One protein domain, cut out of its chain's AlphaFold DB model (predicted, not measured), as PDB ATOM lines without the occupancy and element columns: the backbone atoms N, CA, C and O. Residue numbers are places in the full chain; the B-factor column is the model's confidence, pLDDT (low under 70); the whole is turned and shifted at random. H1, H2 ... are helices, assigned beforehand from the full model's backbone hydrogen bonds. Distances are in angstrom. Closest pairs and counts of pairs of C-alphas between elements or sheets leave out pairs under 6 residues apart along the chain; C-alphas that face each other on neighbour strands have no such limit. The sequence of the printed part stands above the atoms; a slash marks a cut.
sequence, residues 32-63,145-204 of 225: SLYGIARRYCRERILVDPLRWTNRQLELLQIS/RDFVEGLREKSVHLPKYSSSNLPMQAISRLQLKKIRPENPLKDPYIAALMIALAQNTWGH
ATOM      1  N   SER A  32     192.282 192.395 166.916       79.56
ATOM      2  CA  SER A  32     192.775 193.486 167.754       79.56
ATOM      3  C   SER A  32     193.728 192.930 168.818       79.56
ATOM      4  O   SER A  32     193.615 191.762 169.200       79.56
ATOM      5  N   LEU A  33     194.638 193.751 169.350       80.19
ATOM      6  CA  LEU A  33     195.581 193.321 170.396       80.19
ATOM      7  C   LEU A  33     194.877 192.556 171.537       80.19
ATOM      8  O   LEU A  33     195.351 191.520 171.998       80.19
ATOM      9  N   TYR A  34     193.682 193.010 171.928       80.94
ATOM     10  CA  TYR A  34     192.820 192.343 172.909       80.94
ATOM     11  C   TYR A  34     192.190 191.034 172.411       80.94
ATOM     12  O   TYR A  34     191.918 190.135 173.204       80.94
ATOM     13  N   GLY A  35     191.900 190.912 171.115       83.25
ATOM     14  CA  GLY A  35     191.504 189.652 170.485       83.25
ATOM     15  C   GLY A  35     192.623 188.611 170.543       83.25
ATOM     16  O   GLY A  35     192.378 187.478 170.955       83.25
ATOM     17  N   ILE A  36     193.859 189.014 170.233       84.88
ATOM     18  CA  ILE A  36     195.048 188.154 170.332       84.88
ATOM     19  C   ILE A  36     195.290 187.764 171.799       84.88
ATOM     20  O   ILE A  36     195.409 186.579 172.103       84.88
ATOM     21  N   ALA A  37     195.249 188.727 172.728       84.81
ATOM     22  CA  ALA A  37     195.398 188.469 174.163       84.81
ATOM     23  C   ALA A  37     194.346 187.490 174.711       84.81
ATOM     24  O   ALA A  37     194.658 186.662 175.563       84.81
ATOM     25  N   ARG A  38     193.105 187.538 174.209       85.00
ATOM     26  CA  ARG A  38     192.056 186.574 174.580       85.00
ATOM     27  C   ARG A  38     192.310 185.183 174.005       85.00
ATOM     28  O   ARG A  38     192.139 184.202 174.724       85.00
ATOM     29  N   ARG A  39     192.726 185.090 172.738       86.12
ATOM     30  CA  ARG A  39     193.033 183.810 172.077       86.12
ATOM     31  C   ARG A  39     194.221 183.107 172.737       86.12
ATOM     32  O   ARG A  39     194.180 181.896 172.925       86.12
ATOM     33  N   TYR A  40     195.229 183.870 173.148       85.38
ATOM     34  CA  TYR A  40     196.416 183.371 173.833       85.38
ATOM     35  C   TYR A  40     196.435 183.808 175.298       85.38
ATOM     36  O   TYR A  40     197.425 184.338 175.782       85.38
ATOM     37  N   CYS A  41     195.352 183.570 176.041       81.50
ATOM     38  CA  CYS A  41     195.200 184.050 177.423       81.50
ATOM     39  C   CYS A  41     196.278 183.550 178.405       81.50
ATOM     40  O   CYS A  41     196.518 184.171 179.441       81.50
ATOM     41  N   ARG A  42     196.935 182.428 178.089       84.06
ATOM     42  CA  ARG A  42     198.057 181.876 178.866       84.06
ATOM     43  C   ARG A  42     199.396 182.508 178.503       84.06
ATOM     44  O   ARG A  42     200.351 182.408 179.271       84.06
ATOM     45  N   GLU A  43     199.467 183.158 177.350       81.50
ATOM     46  CA  GLU A  43     200.649 183.846 176.875       81.50
ATOM     47  C   GLU A  43     200.499 185.329 177.191       81.50
ATOM     48  O   GLU A  43     199.585 186.018 176.741       81.50
ATOM     49  N   ARG A  44     201.376 185.835 178.056       78.88
ATOM     50  CA  ARG A  44     201.268 187.208 178.537       78.88
ATOM     51  C   ARG A  44     201.713 188.180 177.434       78.88
ATOM     52  O   ARG A  44     202.889 188.521 177.335       78.88
ATOM     53  N   ILE A  45     200.765 188.602 176.602       80.81
ATOM     54  CA  ILE A  45     200.965 189.634 175.571       80.81
ATOM     55  C   ILE A  45     200.934 191.034 176.198       80.81
ATOM     56  O   ILE A  45     201.725 191.896 175.834       80.81
ATOM     57  N   LEU A  46     200.073 191.245 177.198       81.06
ATOM     58  CA  LEU A  46     199.967 192.501 177.949       81.06
ATOM     59  C   LEU A  46     200.974 192.531 179.109       81.06
ATOM     60  O   LEU A  46     200.607 192.555 180.282       81.06
ATOM     61  N   VAL A  47     202.259 192.439 178.777       84.69
ATOM     62  CA  VAL A  47     203.368 192.626 179.724       84.69
ATOM     63  C   VAL A  47     204.047 193.946 179.401       84.69
ATOM     64  O   VAL A  47     204.013 194.385 178.253       84.69
ATOM     65  N   ASP A  48     204.673 194.548 180.411       86.81
ATOM     66  CA  ASP A  48     205.607 195.660 180.246       86.81
ATOM     67  C   ASP A  48     206.518 195.442 179.012       86.81
ATOM     68  O   ASP A  48     207.174 194.392 178.939       86.81
ATOM     69  N   PRO A  49     206.556 196.391 178.053       88.75
ATOM     70  CA  PRO A  49     207.432 196.368 176.882       88.75
ATOM     71  C   PRO A  49     208.887 196.003 177.170       88.75
ATOM     72  O   PRO A  49     209.516 195.309 176.373       88.75
ATOM     73  N   LEU A  50     209.431 196.410 178.322       89.50
ATOM     74  CA  LEU A  50     210.806 196.082 178.713       89.50
ATOM     75  C   LEU A  50     211.024 194.574 178.880       89.50
ATOM     76  O   LEU A  50     212.148 194.092 178.793       89.50
ATOM     77  N   ARG A  51     209.951 193.813 179.096       89.56
ATOM     78  CA  ARG A  51     209.978 192.362 179.299       89.56
ATOM     79  C   ARG A  51     209.473 191.587 178.084       89.56
ATOM     80  O   ARG A  51     209.226 190.381 178.198       89.56
ATOM     81  N   TRP A  52     209.269 192.258 176.951       91.31
ATOM     82  CA  TRP A  52     208.928 191.581 175.709       91.31
ATOM     83  C   TRP A  52     210.099 190.728 175.224       91.31
ATOM     84  O   TRP A  52     211.268 191.043 175.409       91.31
ATOM     85  N   THR A  53     209.746 189.615 174.604       92.69
ATOM     86  CA  THR A  53     210.636 188.605 174.036       92.69
ATOM     87  C   THR A  53     210.226 188.364 172.585       92.69
ATOM     88  O   THR A  53     209.177 188.840 172.142       92.69
ATOM     89  N   ASN A  54     210.998 187.566 171.846       91.50
ATOM     90  CA  ASN A  54     210.630 187.173 170.479       91.50
ATOM     91  C   ASN A  54     209.253 186.498 170.413       91.50
ATOM     92  O   ASN A  54     208.548 186.635 169.418       91.50
ATOM     93  N   ARG A  55     208.806 185.873 171.511       90.81
ATOM     94  CA  ARG A  55     207.475 185.272 171.581       90.81
ATOM     95  C   ARG A  55     206.352 186.290 171.371       90.81
ATOM     96  O   ARG A  55     205.359 185.971 170.730       90.81
ATOM     97  N   GLN A  56     206.491 187.515 171.879       91.62
ATOM     98  CA  GLN A  56     205.496 188.566 171.654       91.62
ATOM     99  C   GLN A  56     205.436 188.958 170.175       91.62
ATOM    100  O   GLN A  56     204.346 189.178 169.654       91.62
ATOM    101  N   LEU A  57     206.579 188.988 169.488       91.25
ATOM    102  CA  LEU A  57     206.633 189.262 168.052       91.25
ATOM    103  C   LEU A  57     205.942 188.160 167.248       91.25
ATOM    104  O   LEU A  57     205.136 188.468 166.378       91.25
ATOM    105  N   GLU A  58     206.185 186.893 167.589       91.25
ATOM    106  CA  GLU A  58     205.510 185.745 166.968       91.25
ATOM    107  C   GLU A  58     203.986 185.820 167.129       91.25
ATOM    108  O   GLU A  58     203.248 185.656 166.160       91.25
ATOM    109  N   LEU A  59     203.508 186.110 168.344       90.44
ATOM    110  CA  LEU A  59     202.074 186.212 168.642       90.44
ATOM    111  C   LEU A  59     201.396 187.359 167.891       90.44
ATOM    112  O   LEU A  59     200.232 187.238 167.509       90.44
ATOM    113  N   LEU A  60     202.119 188.461 167.696       89.56
ATOM    114  CA  LEU A  60     201.657 189.633 166.954       89.56
ATOM    115  C   LEU A  60     201.935 189.534 165.449       89.56
ATOM    116  O   LEU A  60     201.535 190.428 164.711       89.56
ATOM    117  N   GLN A  61     202.601 188.464 164.998       90.06
ATOM    118  CA  GLN A  61     203.053 188.273 163.617       90.06
ATOM    119  C   GLN A  61     203.895 189.450 163.098       90.06
ATOM    120  O   GLN A  61     203.788 189.864 161.946       90.06
ATOM    121  N   ILE A  62     204.746 189.997 163.969       90.31
ATOM    122  CA  ILE A  62     205.658 191.093 163.649       90.31
ATOM    123  C   ILE A  62     207.020 190.516 163.277       90.31
ATOM    124  O   ILE A  62     207.591 189.704 164.003       90.31
ATOM    125  N   SER A  63     207.572 190.996 162.167       91.06
ATOM    126  CA  SER A  63     208.914 190.650 161.706       91.06
ATOM    127  C   SER A  63     209.720 191.902 161.387       91.06
ATOM    128  O   SER A  63     209.186 192.867 160.841       91.06
ATOM    129  N   ARG A 145     220.481 201.886 173.565       81.75
ATOM    130  CA  ARG A 145     220.479 200.460 173.895       81.75
ATOM    131  C   ARG A 145     220.957 200.191 175.318       81.75
ATOM    132  O   ARG A 145     220.389 199.326 175.980       81.75
ATOM    133  N   ASP A 146     221.978 200.908 175.776       80.94
ATOM    134  CA  ASP A 146     222.534 200.726 177.118       80.94
ATOM    135  C   ASP A 146     221.501 201.156 178.160       80.94
ATOM    136  O   ASP A 146     221.302 200.485 179.172       80.94
ATOM    137  N   PHE A 147     220.766 202.231 177.862       80.69
ATOM    138  CA  PHE A 147     219.647 202.676 178.681       80.69
ATOM    139  C   PHE A 147     218.533 201.627 178.757       80.69
ATOM    140  O   PHE A 147     218.082 201.287 179.853       80.69
ATOM    141  N   VAL A 148     218.102 201.077 177.614       84.62
ATOM    142  CA  VAL A 148     217.076 200.019 177.577       84.62
ATOM    143  C   VAL A 148     217.535 198.791 178.362       84.62
ATOM    144  O   VAL A 148     216.748 198.224 179.119       84.62
ATOM    145  N   GLU A 149     218.804 198.401 178.254       85.50
ATOM    146  CA  GLU A 149     219.351 197.296 179.042       85.50
ATOM    147  C   GLU A 149     219.329 197.605 180.546       85.50
ATOM    148  O   GLU A 149     218.849 196.791 181.334       85.50
ATOM    149  N   GLY A 150     219.738 198.808 180.954       83.44
ATOM    150  CA  GLY A 150     219.657 199.235 182.351       83.44
ATOM    151  C   GLY A 150     218.218 199.238 182.888       83.44
ATOM    152  O   GLY A 150     217.971 198.856 184.036       83.44
ATOM    153  N   LEU A 151     217.236 199.613 182.062       85.06
ATOM    154  CA  LEU A 151     215.816 199.517 182.414       85.06
ATOM    155  C   LEU A 151     215.350 198.064 182.558       85.06
ATOM    156  O   LEU A 151     214.576 197.752 183.465       85.06
ATOM    157  N   ARG A 152     215.845 197.153 181.718       88.25
ATOM    158  CA  ARG A 152     215.539 195.719 181.806       88.25
ATOM    159  C   ARG A 152     216.091 195.094 183.063       88.25
ATOM    160  O   ARG A 152     215.356 194.399 183.764       88.25
ATOM    161  N   GLU A 153     217.340 195.396 183.386       84.94
ATOM    162  CA  GLU A 153     217.968 194.961 184.627       84.94
ATOM    163  C   GLU A 153     217.161 195.423 185.841       84.94
ATOM    164  O   GLU A 153     216.875 194.613 186.723       84.94
ATOM    165  N   LYS A 154     216.699 196.683 185.844       83.88
ATOM    166  CA  LYS A 154     215.796 197.223 186.874       83.88
ATOM    167  C   LYS A 154     214.437 196.513 186.901       83.88
ATOM    168  O   LYS A 154     213.937 196.222 187.982       83.88
ATOM    169  N   SER A 155     213.863 196.184 185.741       84.56
ATOM    170  CA  SER A 155     212.555 195.511 185.630       84.56
ATOM    171  C   SER A 155     212.559 194.065 186.148       84.56
ATOM    172  O   SER A 155     211.519 193.530 186.538       84.56
ATOM    173  N   VAL A 156     213.735 193.429 186.159       84.50
ATOM    174  CA  VAL A 156     213.966 192.069 186.669       84.50
ATOM    175  C   VAL A 156     214.621 192.102 188.062       84.50
ATOM    176  O   VAL A 156     214.850 191.051 188.672       84.50
ATOM    177  N   HIS A 157     214.935 193.294 188.582       73.50
ATOM    178  CA  HIS A 157     215.734 193.446 189.790       73.50
ATOM    179  C   HIS A 157     215.010 192.917 191.025       73.50
ATOM    180  O   HIS A 157     213.806 193.090 191.219       73.50
ATOM    181  N   LEU A 158     215.798 192.295 191.892       61.34
ATOM    182  CA  LEU A 158     215.381 191.882 193.222       61.34
ATOM    183  C   LEU A 158     215.570 193.049 194.192       61.34
ATOM    184  O   LEU A 158     216.490 193.839 194.000       61.34
ATOM    185  N   PRO A 159     214.758 193.175 195.254       59.88
ATOM    186  CA  PRO A 159     214.977 194.196 196.275       59.88
ATOM    187  C   PRO A 159     216.439 194.187 196.745       59.88
ATOM    188  O   PRO A 159     217.004 193.111 196.934       59.88
ATOM    189  N   LYS A 160     217.045 195.363 196.972       56.66
ATOM    190  CA  LYS A 160     218.470 195.512 197.356       56.66
ATOM    191  C   LYS A 160     218.899 194.621 198.538       56.66
ATOM    192  O   LYS A 160     220.055 194.219 198.607       56.66
ATOM    193  N   TYR A 161     217.967 194.262 199.421       54.75
ATOM    194  CA  TYR A 161     218.183 193.373 200.571       54.75
ATOM    195  C   TYR A 161     218.266 191.873 200.223       54.75
ATOM    196  O   TYR A 161     218.621 191.065 201.071       54.75
ATOM    197  N   SER A 162     217.957 191.486 198.983       57.97
ATOM    198  CA  SER A 162     218.008 190.106 198.481       57.97
ATOM    199  C   SER A 162     219.304 189.793 197.722       57.97
ATOM    200  O   SER A 162     219.420 188.720 197.124       57.97
ATOM    201  N   SER A 163     220.284 190.703 197.723       63.44
ATOM    202  CA  SER A 163     221.574 190.501 197.052       63.44
ATOM    203  C   SER A 163     222.369 189.323 197.624       63.44
ATOM    204  O   SER A 163     223.220 188.786 196.931       63.44
ATOM    205  N   SER A 164     222.063 188.846 198.830       71.06
ATOM    206  CA  SER A 164     222.662 187.643 199.422       71.06
ATOM    207  C   SER A 164     222.024 186.325 198.951       71.06
ATOM    208  O   SER A 164     222.623 185.262 199.101       71.06
ATOM    209  N   ASN A 165     220.837 186.361 198.333       81.38
ATOM    210  CA  ASN A 165     220.112 185.157 197.922       81.38
ATOM    211  C   ASN A 165     220.576 184.670 196.542       81.38
ATOM    212  O   ASN A 165     219.995 185.027 195.512       81.38
ATOM    213  N   LEU A 166     221.595 183.805 196.517       85.31
ATOM    214  CA  LEU A 166     222.135 183.203 195.287       85.31
ATOM    215  C   LEU A 166     221.066 182.559 194.377       85.31
ATOM    216  O   LEU A 166     221.126 182.792 193.166       85.31
ATOM    217  N   PRO A 167     220.056 181.820 194.890       86.50
ATOM    218  CA  PRO A 167     219.010 181.257 194.033       86.50
ATOM    219  C   PRO A 167     218.178 182.336 193.334       86.50
ATOM    220  O   PRO A 167     217.892 182.231 192.144       86.50
ATOM    221  N   MET A 168     217.841 183.413 194.048       81.12
ATOM    222  CA  MET A 168     217.088 184.521 193.465       81.12
ATOM    223  C   MET A 168     217.919 185.240 192.400       81.12
ATOM    224  O   MET A 168     217.401 185.521 191.320       81.12
ATOM    225  N   GLN A 169     219.219 185.454 192.637       82.31
ATOM    226  CA  GLN A 169     220.111 185.981 191.600       82.31
ATOM    227  C   GLN A 169     220.132 185.088 190.354       82.31
ATOM    228  O   GLN A 169     220.098 185.599 189.238       82.31
ATOM    229  N   ALA A 170     220.175 183.762 190.522       86.88
ATOM    230  CA  ALA A 170     220.142 182.830 189.401       86.88
ATOM    231  C   ALA A 170     218.832 182.955 188.606       86.88
ATOM    232  O   ALA A 170     218.877 183.070 187.383       86.88
ATOM    233  N   ILE A 171     217.683 183.030 189.285       87.56
ATOM    234  CA  ILE A 171     216.379 183.254 188.643       87.56
ATOM    235  C   ILE A 171     216.363 184.592 187.895       87.56
ATOM    236  O   ILE A 171     215.963 184.632 186.734       87.56
ATOM    237  N   SER A 172     216.831 185.675 188.519       86.00
ATOM    238  CA  SER A 172     216.903 187.007 187.900       86.00
ATOM    239  C   SER A 172     217.797 187.002 186.654       86.00
ATOM    240  O   SER A 172     217.382 187.472 185.598       86.00
ATOM    241  N   ARG A 173     218.967 186.352 186.708       87.69
ATOM    242  CA  ARG A 173     219.848 186.173 185.540       87.69
ATOM    243  C   ARG A 173     219.176 185.381 184.421       87.69
ATOM    244  O   ARG A 173     219.322 185.740 183.258       87.69
ATOM    245  N   LEU A 174     218.446 184.313 184.749       90.75
ATOM    246  CA  LEU A 174     217.707 183.524 183.758       90.75
ATOM    247  C   LEU A 174     216.570 184.334 183.122       90.75
ATOM    248  O   LEU A 174     216.367 184.259 181.913       90.75
ATOM    249  N   GLN A 175     215.861 185.142 183.911       89.44
ATOM    250  CA  GLN A 175     214.827 186.050 183.413       89.44
ATOM    251  C   GLN A 175     215.424 187.130 182.503       89.44
ATOM    252  O   GLN A 175     214.883 187.370 181.428       89.44
ATOM    253  N   LEU A 176     216.559 187.724 182.883       89.62
ATOM    254  CA  LEU A 176     217.247 188.729 182.073       89.62
ATOM    255  C   LEU A 176     217.718 188.140 180.736       89.62
ATOM    256  O   LEU A 176     217.450 188.706 179.681       89.62
ATOM    257  N   LYS A 177     218.329 186.949 180.766       90.75
ATOM    258  CA  LYS A 177     218.711 186.215 179.549       90.75
ATOM    259  C   LYS A 177     217.522 185.938 178.632       90.75
ATOM    260  O   LYS A 177     217.693 185.931 177.423       90.75
ATOM    261  N   LYS A 178     216.333 185.713 179.194       90.44
ATOM    262  CA  LYS A 178     215.116 185.456 178.416       90.44
ATOM    263  C   LYS A 178     214.589 186.703 177.697       90.44
ATOM    264  O   LYS A 178     214.023 186.570 176.618       90.44
ATOM    265  N   ILE A 179     214.712 187.884 178.305       90.94
ATOM    266  CA  ILE A 179     214.197 189.142 177.729       90.94
ATOM    267  C   ILE A 179     215.200 189.839 176.808       90.94
ATOM    268  O   ILE A 179     214.809 190.652 175.975       90.94
ATOM    269  N   ARG A 180     216.490 189.517 176.919       89.75
ATOM    270  CA  ARG A 180     217.524 190.086 176.056       89.75
ATOM    271  C   ARG A 180     217.445 189.466 174.652       89.75
ATOM    272  O   ARG A 180     217.529 188.244 174.542       89.75
ATOM    273  N   PRO A 181     217.285 190.259 173.578       89.00
ATOM    274  CA  PRO A 181     217.267 189.729 172.226       89.00
ATOM    275  C   PRO A 181     218.665 189.255 171.828       89.00
ATOM    276  O   PRO A 181     219.673 189.854 172.202       89.00
ATOM    277  N   GLU A 182     218.714 188.217 170.998       88.44
ATOM    278  CA  GLU A 182     219.959 187.746 170.380       88.44
ATOM    279  C   GLU A 182     220.534 188.791 169.418       88.44
ATOM    280  O   GLU A 182     221.737 189.040 169.401       88.44
ATOM    281  N   ASN A 183     219.657 189.437 168.641       89.06
ATOM    282  CA  ASN A 183     220.009 190.542 167.763       89.06
ATOM    283  C   ASN A 183     219.375 191.842 168.284       89.06
ATOM    284  O   ASN A 183     218.163 192.021 168.153       89.06
ATOM    285  N   PRO A 184     220.172 192.784 168.810       86.00
ATOM    286  CA  PRO A 184     219.658 194.046 169.333       86.00
ATOM    287  C   PRO A 184     218.967 194.956 168.305       86.00
ATOM    288  O   PRO A 184     218.240 195.863 168.692       86.00
ATOM    289  N   LEU A 185     219.197 194.762 167.001       85.12
ATOM    290  CA  LEU A 185     218.477 195.497 165.949       85.12
ATOM    291  C   LEU A 185     217.063 194.954 165.721       85.12
ATOM    292  O   LEU A 185     216.233 195.625 165.115       85.12
ATOM    293  N   LYS A 186     216.793 193.741 166.205       90.00
ATOM    294  CA  LYS A 186     215.496 193.065 166.140       90.00
ATOM    295  C   LYS A 186     214.890 192.956 167.540       90.00
ATOM    296  O   LYS A 186     214.250 191.963 167.875       90.00
ATOM    297  N   ASP A 187     215.152 193.955 168.381       90.62
ATOM    298  CA  ASP A 187     214.693 193.966 169.762       90.62
ATOM    299  C   ASP A 187     213.153 194.094 169.821       90.62
ATOM    300  O   ASP A 187     212.599 195.064 169.293       90.62
ATOM    301  N   PRO A 188     212.439 193.168 170.494       92.25
ATOM    302  CA  PRO A 188     210.993 193.251 170.698       92.25
ATOM    303  C   PRO A 188     210.493 194.571 171.300       92.25
ATOM    304  O   PRO A 188     209.373 194.995 171.012       92.25
ATOM    305  N   TYR A 189     211.319 195.243 172.102       90.06
ATOM    306  CA  TYR A 189     211.024 196.561 172.656       90.06
ATOM    307  C   TYR A 189     210.804 197.614 171.565       90.06
ATOM    308  O   TYR A 189     209.927 198.463 171.701       90.06
ATOM    309  N   ILE A 190     211.541 197.530 170.451       89.12
ATOM    310  CA  ILE A 190     211.374 198.436 169.308       89.12
ATOM    311  C   ILE A 190     209.966 198.276 168.731       89.12
ATOM    312  O   ILE A 190     209.288 199.268 168.481       89.12
ATOM    313  N   ALA A 191     209.485 197.041 168.569       89.50
ATOM    314  CA  ALA A 191     208.131 196.798 168.074       89.50
ATOM    315  C   ALA A 191     207.065 197.336 169.039       89.50
ATOM    316  O   ALA A 191     206.117 197.987 168.603       89.50
ATOM    317  N   ALA A 192     207.241 197.115 170.345       89.12
ATOM    318  CA  ALA A 192     206.348 197.656 171.369       89.12
ATOM    319  C   ALA A 192     206.277 199.188 171.308       89.12
ATOM    320  O   ALA A 192     205.189 199.765 171.345       89.12
ATOM    321  N   LEU A 193     207.434 199.836 171.156       84.75
ATOM    322  CA  LEU A 193     207.527 201.278 170.987       84.75
ATOM    323  C   LEU A 193     206.793 201.735 169.726       84.75
ATOM    324  O   LEU A 193     205.973 202.644 169.799       84.75
ATOM    325  N   MET A 194     207.035 201.095 168.582       84.94
ATOM    326  CA  MET A 194     206.371 201.455 167.326       84.94
ATOM    327  C   MET A 194     204.847 201.315 167.417       84.94
ATOM    328  O   MET A 194     204.128 202.175 166.913       84.94
ATOM    329  N   ILE A 195     204.345 200.286 168.110       84.12
ATOM    330  CA  ILE A 195     202.910 200.125 168.385       84.12
ATOM    331  C   ILE A 195     202.393 201.278 169.245       84.12
ATOM    332  O   ILE A 195     201.382 201.884 168.897       84.12
ATOM    333  N   ALA A 196     203.077 201.600 170.345       81.44
ATOM    334  CA  ALA A 196     202.675 202.692 171.229       81.44
ATOM    335  C   ALA A 196     202.657 204.040 170.491       81.44
ATOM    336  O   ALA A 196     201.727 204.830 170.650       81.44
ATOM    337  N   LEU A 197     203.647 204.282 169.628       75.00
ATOM    338  CA  LEU A 197     203.711 205.478 168.794       75.00
ATOM    339  C   LEU A 197     202.563 205.536 167.789       75.00
ATOM    340  O   LEU A 197     201.915 206.574 167.677       75.00
ATOM    341  N   ALA A 198     202.279 204.434 167.094       76.56
ATOM    342  CA  ALA A 198     201.157 204.354 166.166       76.56
ATOM    343  C   ALA A 198     199.815 204.597 166.876       76.56
ATOM    344  O   ALA A 198     198.965 205.321 166.369       76.56
ATOM    345  N   GLN A 199     199.637 204.048 168.078       74.31
ATOM    346  CA  GLN A 199     198.441 204.291 168.887       74.31
ATOM    347  C   GLN A 199     198.312 205.766 169.284       74.31
ATOM    348  O   GLN A 199     197.221 206.331 169.215       74.31
ATOM    349  N   ASN A 200     199.421 206.408 169.657       67.62
ATOM    350  CA  ASN A 200     199.424 207.817 170.039       67.62
ATOM    351  C   ASN A 200     199.139 208.751 168.850       67.62
ATOM    352  O   ASN A 200     198.384 209.713 168.984       67.62
ATOM    353  N   THR A 201     199.700 208.466 167.669       66.81
ATOM    354  CA  THR A 201     199.430 209.273 166.468       66.81
ATOM    355  C   THR A 201     197.977 209.154 166.021       66.81
ATOM    356  O   THR A 201     197.387 210.149 165.604       66.81
ATOM    357  N   TRP A 202     197.358 207.982 166.177       60.56
ATOM    358  CA  TRP A 202     195.946 207.778 165.850       60.56
ATOM    359  C   TRP A 202     195.005 208.581 166.753       60.56
ATOM    360  O   TRP A 202     194.071 209.201 166.246       60.56
ATOM    361  N   GLY A 203     195.282 208.654 168.059       59.12
ATOM    362  CA  GLY A 203     194.486 209.469 168.985       59.12
ATOM    363  C   GLY A 203     194.505 210.966 168.644       59.12
ATOM    364  O   GLY A 203     193.486 211.647 168.748       59.12
ATOM    365  N   HIS A 204     195.639 211.483 168.158       53.00
ATOM    366  CA  HIS A 204     195.741 212.871 167.701       53.00
ATOM    367  C   HIS A 204     194.941 213.149 166.421       53.00
ATOM    368  O   HIS A 204     194.350 214.223 166.297       53.00
TER     369      HIS A 204
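What this domain is: This is residues 32 to 63 and 145 to 204 of the 225 residues of an uncharacterized protein of Trichoderma harzianum (UniProt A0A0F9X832). The longest helix, H5, runs outward from H2 at one end of an elongated, loosely joined set of helices, with H1 also toward that end, while H3 and H4 lie toward the other end. Residues 197 to 204 of H5 stick out at one end and residues 159 to 167 at the other, and the unnamed stretch 40 to 53 reaches into the middle. The printed part has 92 residues with five named helices, H1 to H5 in chain order, and no named strand; its class is all helix. It is only just loose, close to compact, with a radius of gyration of the C-alphas of 15.0 A and spans of 47 by 29 by 25 A.

Where its parts are: H5, residues 188 to 204, measures 25.0 A and ends with C-alpha 204 at (195.741, 212.871, 167.701). H4, residues 166 to 179, measures 20.2 A, and H3, residues 145 to 155, 15.0 A. H2 is residues 54 to 60. H1, residues 33 to 39, begins with C-alpha 33 at (195.581, 193.321, 170.396).

How they stand to each other: H5 touches H2 with residues 188 to 191 alone; their closest C-alphas, of Pro 188 and Asn 54, are 6.1 A apart. These two run the same way at a tilt of 36 degrees, only just steep. H1 and H2 only just touch, with 3 pairs of C-alphas within 8 A, the closest being Ile 36 and Leu 59 at 7.5 A; they stand about perpendicular at 84 degrees. H3 and H4 only just touch, also with 3 pairs; the closest C-alphas, of Glu 153 and Leu 176, are 6.8 A apart. They run opposite ways at a steep tilt of 45 degrees, and H4 touches H3 with residues 176 to 179 alone. H3 and H5 are apart. In H1, H2, H3, H4 and H5 every O i to N i+4 pair is within hydrogen-bond range.

The domain as a whole: The C-alphas farthest apart, of Ser 164 and His 204, are 48.7 A apart. Residues 64 to 144 are not printed, and C-alphas 63 and 145 are 19.5 A apart across the cut. The link from H1 to H2 is long. Residues 158 to 163 and 200 to 204 have pLDDT under 70.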